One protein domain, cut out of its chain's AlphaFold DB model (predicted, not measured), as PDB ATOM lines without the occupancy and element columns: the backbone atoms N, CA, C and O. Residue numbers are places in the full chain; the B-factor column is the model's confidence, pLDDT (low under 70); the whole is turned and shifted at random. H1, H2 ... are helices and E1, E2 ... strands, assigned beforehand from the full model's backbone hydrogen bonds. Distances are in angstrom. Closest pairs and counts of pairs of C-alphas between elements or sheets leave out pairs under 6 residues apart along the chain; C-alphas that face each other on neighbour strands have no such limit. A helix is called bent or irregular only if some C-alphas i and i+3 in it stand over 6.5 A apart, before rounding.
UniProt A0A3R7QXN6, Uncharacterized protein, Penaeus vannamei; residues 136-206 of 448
ATOM      1  N   CYS A 136     105.895 148.624 134.861       77.88
ATOM      2  CA  CYS A 136     105.997 147.841 136.085       77.88
ATOM      3  C   CYS A 136     106.676 148.638 137.202       77.88
ATOM      4  O   CYS A 136     107.698 149.281 136.970       77.88
ATOM      5  N   THR A 137     106.151 148.560 138.427       83.31
ATOM      6  CA  THR A 137     106.806 149.198 139.577       83.31
ATOM      7  C   THR A 137     108.157 148.521 139.862       83.31
ATOM      8  O   THR A 137     108.280 147.308 139.656       83.31
ATOM      9  N   PRO A 138     109.174 149.248 140.369       74.94
ATOM     10  CA  PRO A 138     110.502 148.675 140.622       74.94
ATOM     11  C   PRO A 138     110.475 147.431 141.522       74.94
ATOM     12  O   PRO A 138     111.221 146.483 141.288       74.94
ATOM     13  N   LEU A 139     109.556 147.399 142.494       76.88
ATOM     14  CA  LEU A 139     109.335 146.258 143.384       76.88
ATOM     15  C   LEU A 139     108.920 144.992 142.611       76.88
ATOM     16  O   LEU A 139     109.454 143.915 142.858       76.88
ATOM     17  N   ILE A 140     108.007 145.120 141.641       76.75
ATOM     18  CA  ILE A 140     107.544 144.002 140.804       76.75
ATOM     19  C   ILE A 140     108.649 143.554 139.836       76.75
ATOM     20  O   ILE A 140     108.834 142.356 139.631       76.75
ATOM     21  N   ILE A 141     109.424 144.490 139.276       76.50
ATOM     22  CA  ILE A 141     110.563 144.166 138.397       76.50
ATOM     23  C   ILE A 141     111.617 143.344 139.157       76.50
ATOM     24  O   ILE A 141     112.098 142.339 138.630       76.50
ATOM     25  N   ALA A 142     111.935 143.728 140.400       73.50
ATOM     26  CA  ALA A 142     112.886 143.008 141.245       73.50
ATOM     27  C   ALA A 142     112.430 141.570 141.558       73.50
ATOM     28  O   ALA A 142     113.236 140.646 141.475       73.50
ATOM     29  N   GLN A 143     111.139 141.367 141.845       81.94
ATOM     30  CA  GLN A 143     110.565 140.039 142.115       81.94
ATOM     31  C   GLN A 143     110.514 139.134 140.868       81.94
ATOM     32  O   GLN A 143     110.629 137.917 140.986       81.94
ATOM     33  N   LEU A 144     110.354 139.704 139.666       81.38
ATOM     34  CA  LEU A 144     110.258 138.933 138.417       81.38
ATOM     35  C   LEU A 144     111.614 138.500 137.824       81.38
ATOM     36  O   LEU A 144     111.633 137.632 136.952       81.38
ATOM     37  N   ALA A 145     112.734 139.105 138.245       83.81
ATOM     38  CA  ALA A 145     114.104 138.736 137.851       83.81
ATOM     39  C   ALA A 145     114.349 138.566 136.322       83.81
ATOM     40  O   ALA A 145     115.162 137.749 135.877       83.81
ATOM     41  N   CYS A 146     113.640 139.331 135.482       83.75
ATOM     42  CA  CYS A 146     113.605 139.116 134.031       83.75
ATOM     43  C   CYS A 146     114.929 139.449 133.313       83.75
ATOM     44  O   CYS A 146     115.244 140.617 133.082       83.75
ATOM     45  N   LYS A 147     115.638 138.423 132.817       84.12
ATOM     46  CA  LYS A 147     116.942 138.547 132.122       84.12
ATOM     47  C   LYS A 147     116.979 139.508 130.916       84.12
ATOM     48  O   LYS A 147     118.049 140.006 130.582       84.12
ATOM     49  N   HIS A 148     115.850 139.762 130.251       83.69
ATOM     50  CA  HIS A 148     115.770 140.621 129.055       83.69
ATOM     51  C   HIS A 148     114.834 141.837 129.234       83.69
ATOM     52  O   HIS A 148     114.493 142.514 128.262       83.69
ATOM     53  N   GLY A 149     114.423 142.122 130.477       83.50
ATOM     54  CA  GLY A 149     113.471 143.181 130.823       83.50
ATOM     55  C   GLY A 149     112.007 142.727 130.907       83.50
ATOM     56  O   GLY A 149     111.665 141.567 130.668       83.50
ATOM     57  N   THR A 150     111.137 143.665 131.277       85.19
ATOM     58  CA  THR A 150     109.698 143.469 131.530       85.19
ATOM     59  C   THR A 150     108.829 144.251 130.549       85.19
ATOM     60  O   THR A 150     109.227 145.316 130.081       85.19
ATOM     61  N   TYR A 151     107.604 143.784 130.313       82.38
ATOM     62  CA  TYR A 151     106.531 144.562 129.687       82.38
ATOM     63  C   TYR A 151     105.211 144.381 130.448       82.38
ATOM     64  O   TYR A 151     105.044 143.421 131.202       82.38
ATOM     65  N   VAL A 152     104.275 145.302 130.216       84.06
ATOM     66  CA  VAL A 152     102.882 145.204 130.669       84.06
ATOM     67  C   VAL A 152     102.031 144.617 129.537       84.06
ATOM     68  O   VAL A 152     102.153 145.037 128.376       84.06
ATOM     69  N   ASP A 153     101.222 143.606 129.842       81.38
ATOM     70  CA  ASP A 153     100.304 142.972 128.890       81.38
ATOM     71  C   ASP A 153      98.927 143.669 128.817       81.38
ATOM     72  O   ASP A 153      98.730 144.757 129.356       81.38
ATOM     73  N   SER A 154      97.979 143.072 128.093       78.62
ATOM     74  CA  SER A 154      96.600 143.562 127.949       78.62
ATOM     75  C   SER A 154      95.753 143.457 129.227       78.62
ATOM     76  O   SER A 154      94.694 144.074 129.291       78.62
ATOM     77  N   GLU A 155      96.209 142.725 130.245       83.25
ATOM     78  CA  GLU A 155      95.542 142.561 131.544       83.25
ATOM     79  C   GLU A 155      96.161 143.466 132.630       83.25
ATOM     80  O   GLU A 155      95.895 143.283 133.819       83.25
ATOM     81  N   ASN A 156      97.014 144.423 132.235       82.00
ATOM     82  CA  ASN A 156      97.870 145.234 133.110       82.00
ATOM     83  C   ASN A 156      98.838 144.415 133.994       82.00
ATOM     84  O   ASN A 156      99.320 144.908 135.016       82.00
ATOM     85  N   LYS A 157      99.173 143.178 133.604       83.75
ATOM     86  CA  LYS A 157     100.109 142.316 134.341       83.75
ATOM     87  C   LYS A 157     101.528 142.454 133.795       83.75
ATOM     88  O   LYS A 157     101.762 142.554 132.591       83.75
ATOM     89  N   CYS A 158     102.493 142.425 134.708       85.50
ATOM     90  CA  CYS A 158     103.914 142.476 134.393       85.50
ATOM     91  C   CYS A 158     104.449 141.093 134.015       85.50
ATOM     92  O   CYS A 158     104.354 140.151 134.802       85.50
ATOM     93  N   LYS A 159     105.033 140.977 132.819       85.88
ATOM     94  CA  LYS A 159     105.598 139.733 132.276       85.88
ATOM     95  C   LYS A 159     107.025 139.957 131.761       85.88
ATOM     96  O   LYS A 159     107.371 141.046 131.301       85.88
ATOM     97  N   CYS A 160     107.860 138.919 131.824       86.88
ATOM     98  CA  CYS A 160     109.210 138.951 131.257       86.88
ATOM     99  C   CYS A 160     109.183 138.900 129.726       86.88
ATOM    100  O   CYS A 160     108.437 138.112 129.139       86.88
ATOM    101  N   SER A 161     110.033 139.700 129.083       86.25
ATOM    102  CA  SER A 161     110.225 139.692 127.632       86.25
ATOM    103  C   SER A 161     111.068 138.499 127.158       86.25
ATOM    104  O   SER A 161     111.961 138.004 127.853       86.25
ATOM    105  N   ALA A 162     110.783 138.035 125.941       87.50
ATOM    106  CA  ALA A 162     111.526 136.964 125.288       87.50
ATOM    107  C   ALA A 162     112.822 137.500 124.644       87.50
ATOM    108  O   ALA A 162     112.810 138.467 123.880       87.50
ATOM    109  N   GLY A 163     113.948 136.861 124.959       84.44
ATOM    110  CA  GLY A 163     115.267 137.177 124.405       84.44
ATOM    111  C   GLY A 163     115.506 136.580 123.016       84.44
ATOM    112  O   GLY A 163     114.646 135.911 122.444       84.44
ATOM    113  N   LEU A 164     116.708 136.796 122.476       84.62
ATOM    114  CA  LEU A 164     117.106 136.309 121.151       84.62
ATOM    115  C   LEU A 164     116.893 134.789 121.016       84.62
ATOM    116  O   LEU A 164     117.230 134.025 121.921       84.62
ATOM    117  N   ASN A 165     116.338 134.356 119.881       83.19
ATOM    118  CA  ASN A 165     115.969 132.970 119.563       83.19
ATOM    119  C   ASN A 165     114.935 132.299 120.495       83.19
ATOM    120  O   ASN A 165     114.581 131.143 120.252       83.19
ATOM    121  N   GLN A 166     114.398 132.987 121.508       86.75
ATOM    122  CA  GLN A 166     113.314 132.451 122.339       86.75
ATOM    123  C   GLN A 166     111.970 132.481 121.597       86.75
ATOM    124  O   GLN A 166     111.763 133.294 120.693       86.75
ATOM    125  N   ILE A 167     111.062 131.574 121.975       84.81
ATOM    126  CA  ILE A 167     109.751 131.414 121.333       84.81
ATOM    127  C   ILE A 167     108.840 132.594 121.687       84.81
ATOM    128  O   ILE A 167     108.606 132.875 122.866       84.81
ATOM    129  N   CYS A 168     108.290 133.231 120.657       85.94
ATOM    130  CA  CYS A 168     107.307 134.303 120.748       85.94
ATOM    131  C   CYS A 168     105.973 133.849 120.149       85.94
ATOM    132  O   CYS A 168     105.935 133.060 119.205       85.94
ATOM    133  N   VAL A 169     104.871 134.348 120.704       81.25
ATOM    134  CA  VAL A 169     103.512 133.943 120.325       81.25
ATOM    135  C   VAL A 169     102.716 135.190 119.966       81.25
ATOM    136  O   VAL A 169     102.662 136.153 120.730       81.25
ATOM    137  N   LYS A 170     102.123 135.179 118.768       64.31
ATOM    138  CA  LYS A 170     101.392 136.306 118.172       64.31
ATOM    139  C   LYS A 170      99.875 136.064 118.258       64.31
ATOM    140  O   LYS A 170      99.171 136.142 117.260       64.31
ATOM    141  N   SER A 171      99.423 135.697 119.462       60.78
ATOM    142  CA  SER A 171      98.025 135.424 119.825       60.78
ATOM    143  C   SER A 171      97.501 136.503 120.778       60.78
ATOM    144  O   SER A 171      98.250 136.974 121.642       60.78
ATOM    145  N   ASP A 172      96.222 136.865 120.646       54.97
ATOM    146  CA  ASP A 172      95.565 137.919 121.439       54.97
ATOM    147  C   ASP A 172      95.437 137.583 122.936       54.97
ATOM    148  O   ASP A 172      95.257 138.483 123.753       54.97
ATOM    149  N   GLN A 173      95.556 136.304 123.310       56.44
ATOM    150  CA  GLN A 173      95.422 135.841 124.699       56.44
ATOM    151  C   GLN A 173      96.757 135.477 125.372       56.44
ATOM    152  O   GLN A 173      96.813 135.381 126.594       56.44
ATOM    153  N   ASP A 174      97.842 135.288 124.611       56.09
ATOM    154  CA  ASP A 174      99.133 134.838 125.164       56.09
ATOM    155  C   ASP A 174     100.316 135.533 124.466       56.09
ATOM    156  O   ASP A 174     101.142 134.939 123.765       56.09
ATOM    157  N   THR A 175     100.345 136.861 124.585       64.56
ATOM    158  CA  THR A 175     101.261 137.739 123.849       64.56
ATOM    159  C   THR A 175     102.687 137.717 124.418       64.56
ATOM    160  O   THR A 175     103.146 138.699 125.004       64.56
ATOM    161  N   ARG A 176     103.435 136.622 124.220       73.50
ATOM    162  CA  ARG A 176     104.881 136.561 124.529       73.50
ATOM    163  C   ARG A 176     105.677 137.528 123.642       73.50
ATOM    164  O   ARG A 176     106.172 137.149 122.579       73.50
ATOM    165  N   ARG A 177     105.790 138.786 124.085       80.94
ATOM    166  CA  ARG A 177     106.532 139.852 123.394       80.94
ATOM    167  C   ARG A 177     108.042 139.653 123.514       80.94
ATOM    168  O   ARG A 177     108.554 139.249 124.558       80.94
ATOM    169  N   CYS A 178     108.746 139.987 122.440       85.88
ATOM    170  CA  CYS A 178     110.201 140.035 122.412       85.88
ATOM    171  C   CYS A 178     110.742 141.249 123.188       85.88
ATOM    172  O   CYS A 178     110.028 142.227 123.412       85.88
ATOM    173  N   ALA A 179     112.004 141.179 123.613       85.75
ATOM    174  CA  ALA A 179     112.709 142.292 124.244       85.75
ATOM    175  C   ALA A 179     112.931 143.467 123.272       85.75
ATOM    176  O   ALA A 179     112.826 143.320 122.054       85.75
ATOM    177  N   ALA A 180     113.272 144.643 123.805       77.62
ATOM    178  CA  ALA A 180     113.535 145.827 122.988       77.62
ATOM    179  C   ALA A 180     114.610 145.554 121.914       77.62
ATOM    180  O   ALA A 180     115.663 144.985 122.203       77.62
ATOM    181  N   ASN A 181     114.356 146.014 120.683       78.19
ATOM    182  CA  ASN A 181     115.152 145.765 119.467       78.19
ATOM    183  C   ASN A 181     115.069 144.334 118.881       78.19
ATOM    184  O   ASN A 181     115.777 144.036 117.912       78.19
ATOM    185  N   LEU A 182     114.179 143.476 119.393       83.25
ATOM    186  CA  LEU A 182     113.824 142.180 118.802       83.25
ATOM    187  C   LEU A 182     112.356 142.176 118.330       83.25
ATOM    188  O   LEU A 182     111.490 142.746 118.988       83.25
ATOM    189  N   GLU A 183     112.063 141.494 117.223       84.25
ATOM    190  CA  GLU A 183     110.711 141.315 116.660       84.25
ATOM    191  C   GLU A 183     110.391 139.821 116.490       84.25
ATOM    192  O   GLU A 183     111.287 138.983 116.337       84.25
ATOM    193  N   CYS A 184     109.102 139.469 116.525       84.94
ATOM    194  CA  CYS A 184     108.651 138.087 116.431       84.94
ATOM    195  C   CYS A 184     108.550 137.624 114.969       84.94
ATOM    196  O   CYS A 184     107.619 137.991 114.243       84.94
ATOM    197  N   SER A 185     109.494 136.779 114.545       82.88
ATOM    198  CA  SER A 185     109.521 136.186 113.204       82.88
ATOM    199  C   SER A 185     108.331 135.249 112.983       82.88
ATOM    200  O   SER A 185     108.249 134.173 113.579       82.88
ATOM    201  N   SER A 186     107.449 135.605 112.045       80.38
ATOM    202  CA  SER A 186     106.306 134.774 111.641       80.38
ATOM    203  C   SER A 186     106.702 133.457 110.963       80.38
ATOM    204  O   SER A 186     105.893 132.537 110.924       80.38
ATOM    205  N   LYS A 187     107.935 133.342 110.447       78.06
ATOM    206  CA  LYS A 187     108.445 132.115 109.806       78.06
ATOM    207  C   LYS A 187     109.026 131.100 110.792       78.06
ATOM    208  O   LYS A 187     109.094 129.923 110.464       78.06
ATOM    209  N   THR A 188     109.498 131.547 111.956       80.12
ATOM    210  CA  THR A 188     110.227 130.693 112.917       80.12
ATOM    211  C   THR A 188     109.626 130.680 114.321       80.12
ATOM    212  O   THR A 188     110.099 129.912 115.157       80.12
ATOM    213  N   GLY A 189     108.618 131.515 114.604       85.25
ATOM    214  CA  GLY A 189     108.007 131.639 115.931       85.25
ATOM    215  C   GLY A 189     108.987 132.119 117.005       85.25
ATOM    216  O   GLY A 189     108.833 131.776 118.174       85.25
ATOM    217  N   ARG A 190     110.049 132.840 116.614       86.31
ATOM    218  CA  ARG A 190     111.162 133.228 117.496       86.31
ATOM    219  C   ARG A 190     111.512 134.705 117.377       86.31
ATOM    220  O   ARG A 190     111.376 135.301 116.308       86.31
ATOM    221  N   CYS A 191     112.013 135.263 118.472       86.44
ATOM    222  CA  CYS A 191     112.533 136.624 118.519       86.44
ATOM    223  C   CYS A 191     113.865 136.735 117.768       86.44
ATOM    224  O   CYS A 191     114.843 136.072 118.125       86.44
ATOM    225  N   VAL A 192     113.906 137.598 116.754       86.00
ATOM    226  CA  VAL A 192     115.098 137.908 115.942       86.00
ATOM    227  C   VAL A 192     115.339 139.427 115.933       86.00
ATOM    228  O   VAL A 192     114.415 140.175 116.263       86.00
ATOM    229  N   PRO A 193     116.543 139.924 115.595       84.31
ATOM    230  CA  PRO A 193     116.815 141.360 115.542       84.31
ATOM    231  C   PRO A 193     115.856 142.102 114.605       84.31
ATOM    232  O   PRO A 193     115.551 141.624 113.513       84.31
ATOM    233  N   VAL A 194     115.417 143.304 114.996       70.06
ATOM    234  CA  VAL A 194     114.510 144.139 114.175       70.06
ATOM    235  C   VAL A 194     115.087 144.419 112.777       70.06
ATOM    236  O   VAL A 194     114.338 144.459 111.803       70.06
ATOM    237  N   ALA A 195     116.413 144.543 112.651       57.41
ATOM    238  CA  ALA A 195     117.087 144.695 111.361       57.41
ATOM    239  C   ALA A 195     116.828 143.500 110.422       57.41
ATOM    240  O   ALA A 195     116.449 143.700 109.267       57.41
ATOM    241  N   ASP A 196     116.950 142.269 110.923       49.09
ATOM    242  CA  ASP A 196     116.712 141.040 110.155       49.09
ATOM    243  C   ASP A 196     115.214 140.835 109.885       49.09
ATOM    244  O   ASP A 196     114.818 140.457 108.778       49.09
ATOM    245  N   ALA A 197     114.374 141.139 110.882       52.09
ATOM    246  CA  ALA A 197     112.920 141.014 110.813       52.09
ATOM    247  C   ALA A 197     112.274 141.952 109.785       52.09
ATOM    248  O   ALA A 197     111.264 141.581 109.193       52.09
ATOM    249  N   LEU A 198     112.832 143.149 109.570       53.19
ATOM    250  CA  LEU A 198     112.331 144.112 108.586       53.19
ATOM    251  C   LEU A 198     112.976 143.922 107.209       53.19
ATOM    252  O   LEU A 198     112.266 143.909 106.203       53.19
ATOM    253  N   SER A 199     114.297 143.735 107.138       49.72
ATOM    254  CA  SER A 199     115.004 143.608 105.855       49.72
ATOM    255  C   SER A 199     114.615 142.340 105.088       49.72
ATOM    256  O   SER A 199     114.320 142.420 103.897       49.72
ATOM    257  N   THR A 200     114.537 141.185 105.757       52.12
ATOM    258  CA  THR A 200     114.261 139.894 105.103       52.12
ATOM    259  C   THR A 200     112.917 139.858 104.352       52.12
ATOM    260  O   THR A 200     112.914 139.460 103.185       52.12
ATOM    261  N   PRO A 201     111.766 140.262 104.935       50.94
ATOM    262  CA  PRO A 201     110.504 140.291 104.200       50.94
ATOM    263  C   PRO A 201     110.408 141.450 103.203       50.94
ATOM    264  O   PRO A 201     109.738 141.278 102.190       50.94
ATOM    265  N   PHE A 202     111.054 142.599 103.443       46.53
ATOM    266  CA  PHE A 202     110.993 143.734 102.513       46.53
ATOM    267  C   PHE A 202     111.812 143.453 101.245       46.53
ATOM    268  O   PHE A 202     111.290 143.553 100.138       46.53
ATOM    269  N   VAL A 203     113.057 142.985 101.400       51.50
ATOM    270  CA  VAL A 203     113.907 142.545 100.280       51.50
ATOM    271  C   VAL A 203     113.312 141.323  99.580       51.50
ATOM    272  O   VAL A 203     113.406 141.237  98.363       51.50
ATOM    273  N   GLY A 204     112.672 140.398 100.306       49.47
ATOM    274  CA  GLY A 204     111.960 139.273  99.690       49.47
ATOM    275  C   GLY A 204     110.782 139.730  98.823       49.47
ATOM    276  O   GLY A 204     110.744 139.444  97.631       49.47
ATOM    277  N   LYS A 205     109.852 140.497  99.402       42.88
ATOM    278  CA  LYS A 205     108.614 140.923  98.730       42.88
ATOM    279  C   LYS A 205     108.855 141.840  97.528       42.88
ATOM    280  O   LYS A 205     108.083 141.785  96.576       42.88
ATOM    281  N   GLU A 206     109.899 142.665  97.573       47.78
ATOM    282  CA  GLU A 206     110.208 143.621  96.505       47.78
ATOM    283  C   GLU A 206     111.200 143.063  95.462       47.78
ATOM    284  O   GLU A 206     111.263 143.568  94.344       47.78
TER     285      GLU A 206
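What this domain is: This is residues 136 to 206 of the 448 residues of an uncharacterized protein of Penaeus vannamei (UniProt A0A3R7QXN6). Two small two-stranded hairpins, E1 with E2 and E3 with E4, follow one another along a rod with a helix at each end: short H1 by the first hairpin, longer H2 by the second. The long link of residues 161 to 181 loops through the middle of the rod. The printed part has 71 residues, with named elements in the order H1, E1, E2, E3, E4, H2; both sheets are antiparallel. The class is mixed, helices and strands, with 34 residues in named elements, under half. The whole is only just loose, close to compact, with a radius of gyration of the C-alphas of 13.6 A and spans of 46 by 22 by 15 A.

How they stand to each other: H1, residues 138 to 144, comes closest to E2, residues 158 to 160, at the C-alphas of Leu 144 and Cys 160, 7.2 A apart. E1, residues 150 to 152, forms an antiparallel hairpin with E2, at 142 degrees; N 151 and O 159 are within hydrogen-bond range at 2.9 A. E3, residues 182 to 185, and E4, residues 190 to 193, form another antiparallel hairpin, at 133 degrees, with N 183 and O 192 at 2.9 A. H2, residues 194 to 206, follows E4 directly; its closest C-alpha pair with E3 is Val 194 and Leu 182, 5.1 A. H1 and H2 are apart. Every O i to N i+4 pair is within hydrogen-bond range in H1, and 8 of 9 in H2.

Where its parts are: H1 begins at C-alpha 138 (110.502, 148.675, 140.622) and is 10.0 A long. E1 and E2 each measure 7.1 A, E3 9.3 A and E4 10.1 A. H2 measures 18.2 A and ends at C-alpha 206 (110.208, 143.621, 96.505); it is neither bent nor irregular, but only just: C-alphas 198 and 201 are 6.1 A apart.

The domain as a whole: The two C-alphas farthest apart, those of Leu 139 and Glu 206, are 47.0 A apart. The printed part has no cut. The link from E2 to E3, 21 residues, is long; the others are tight. The mean pLDDT of the printed part is 74.9, and residues 170 to 175 and 195 to 206 are under 70.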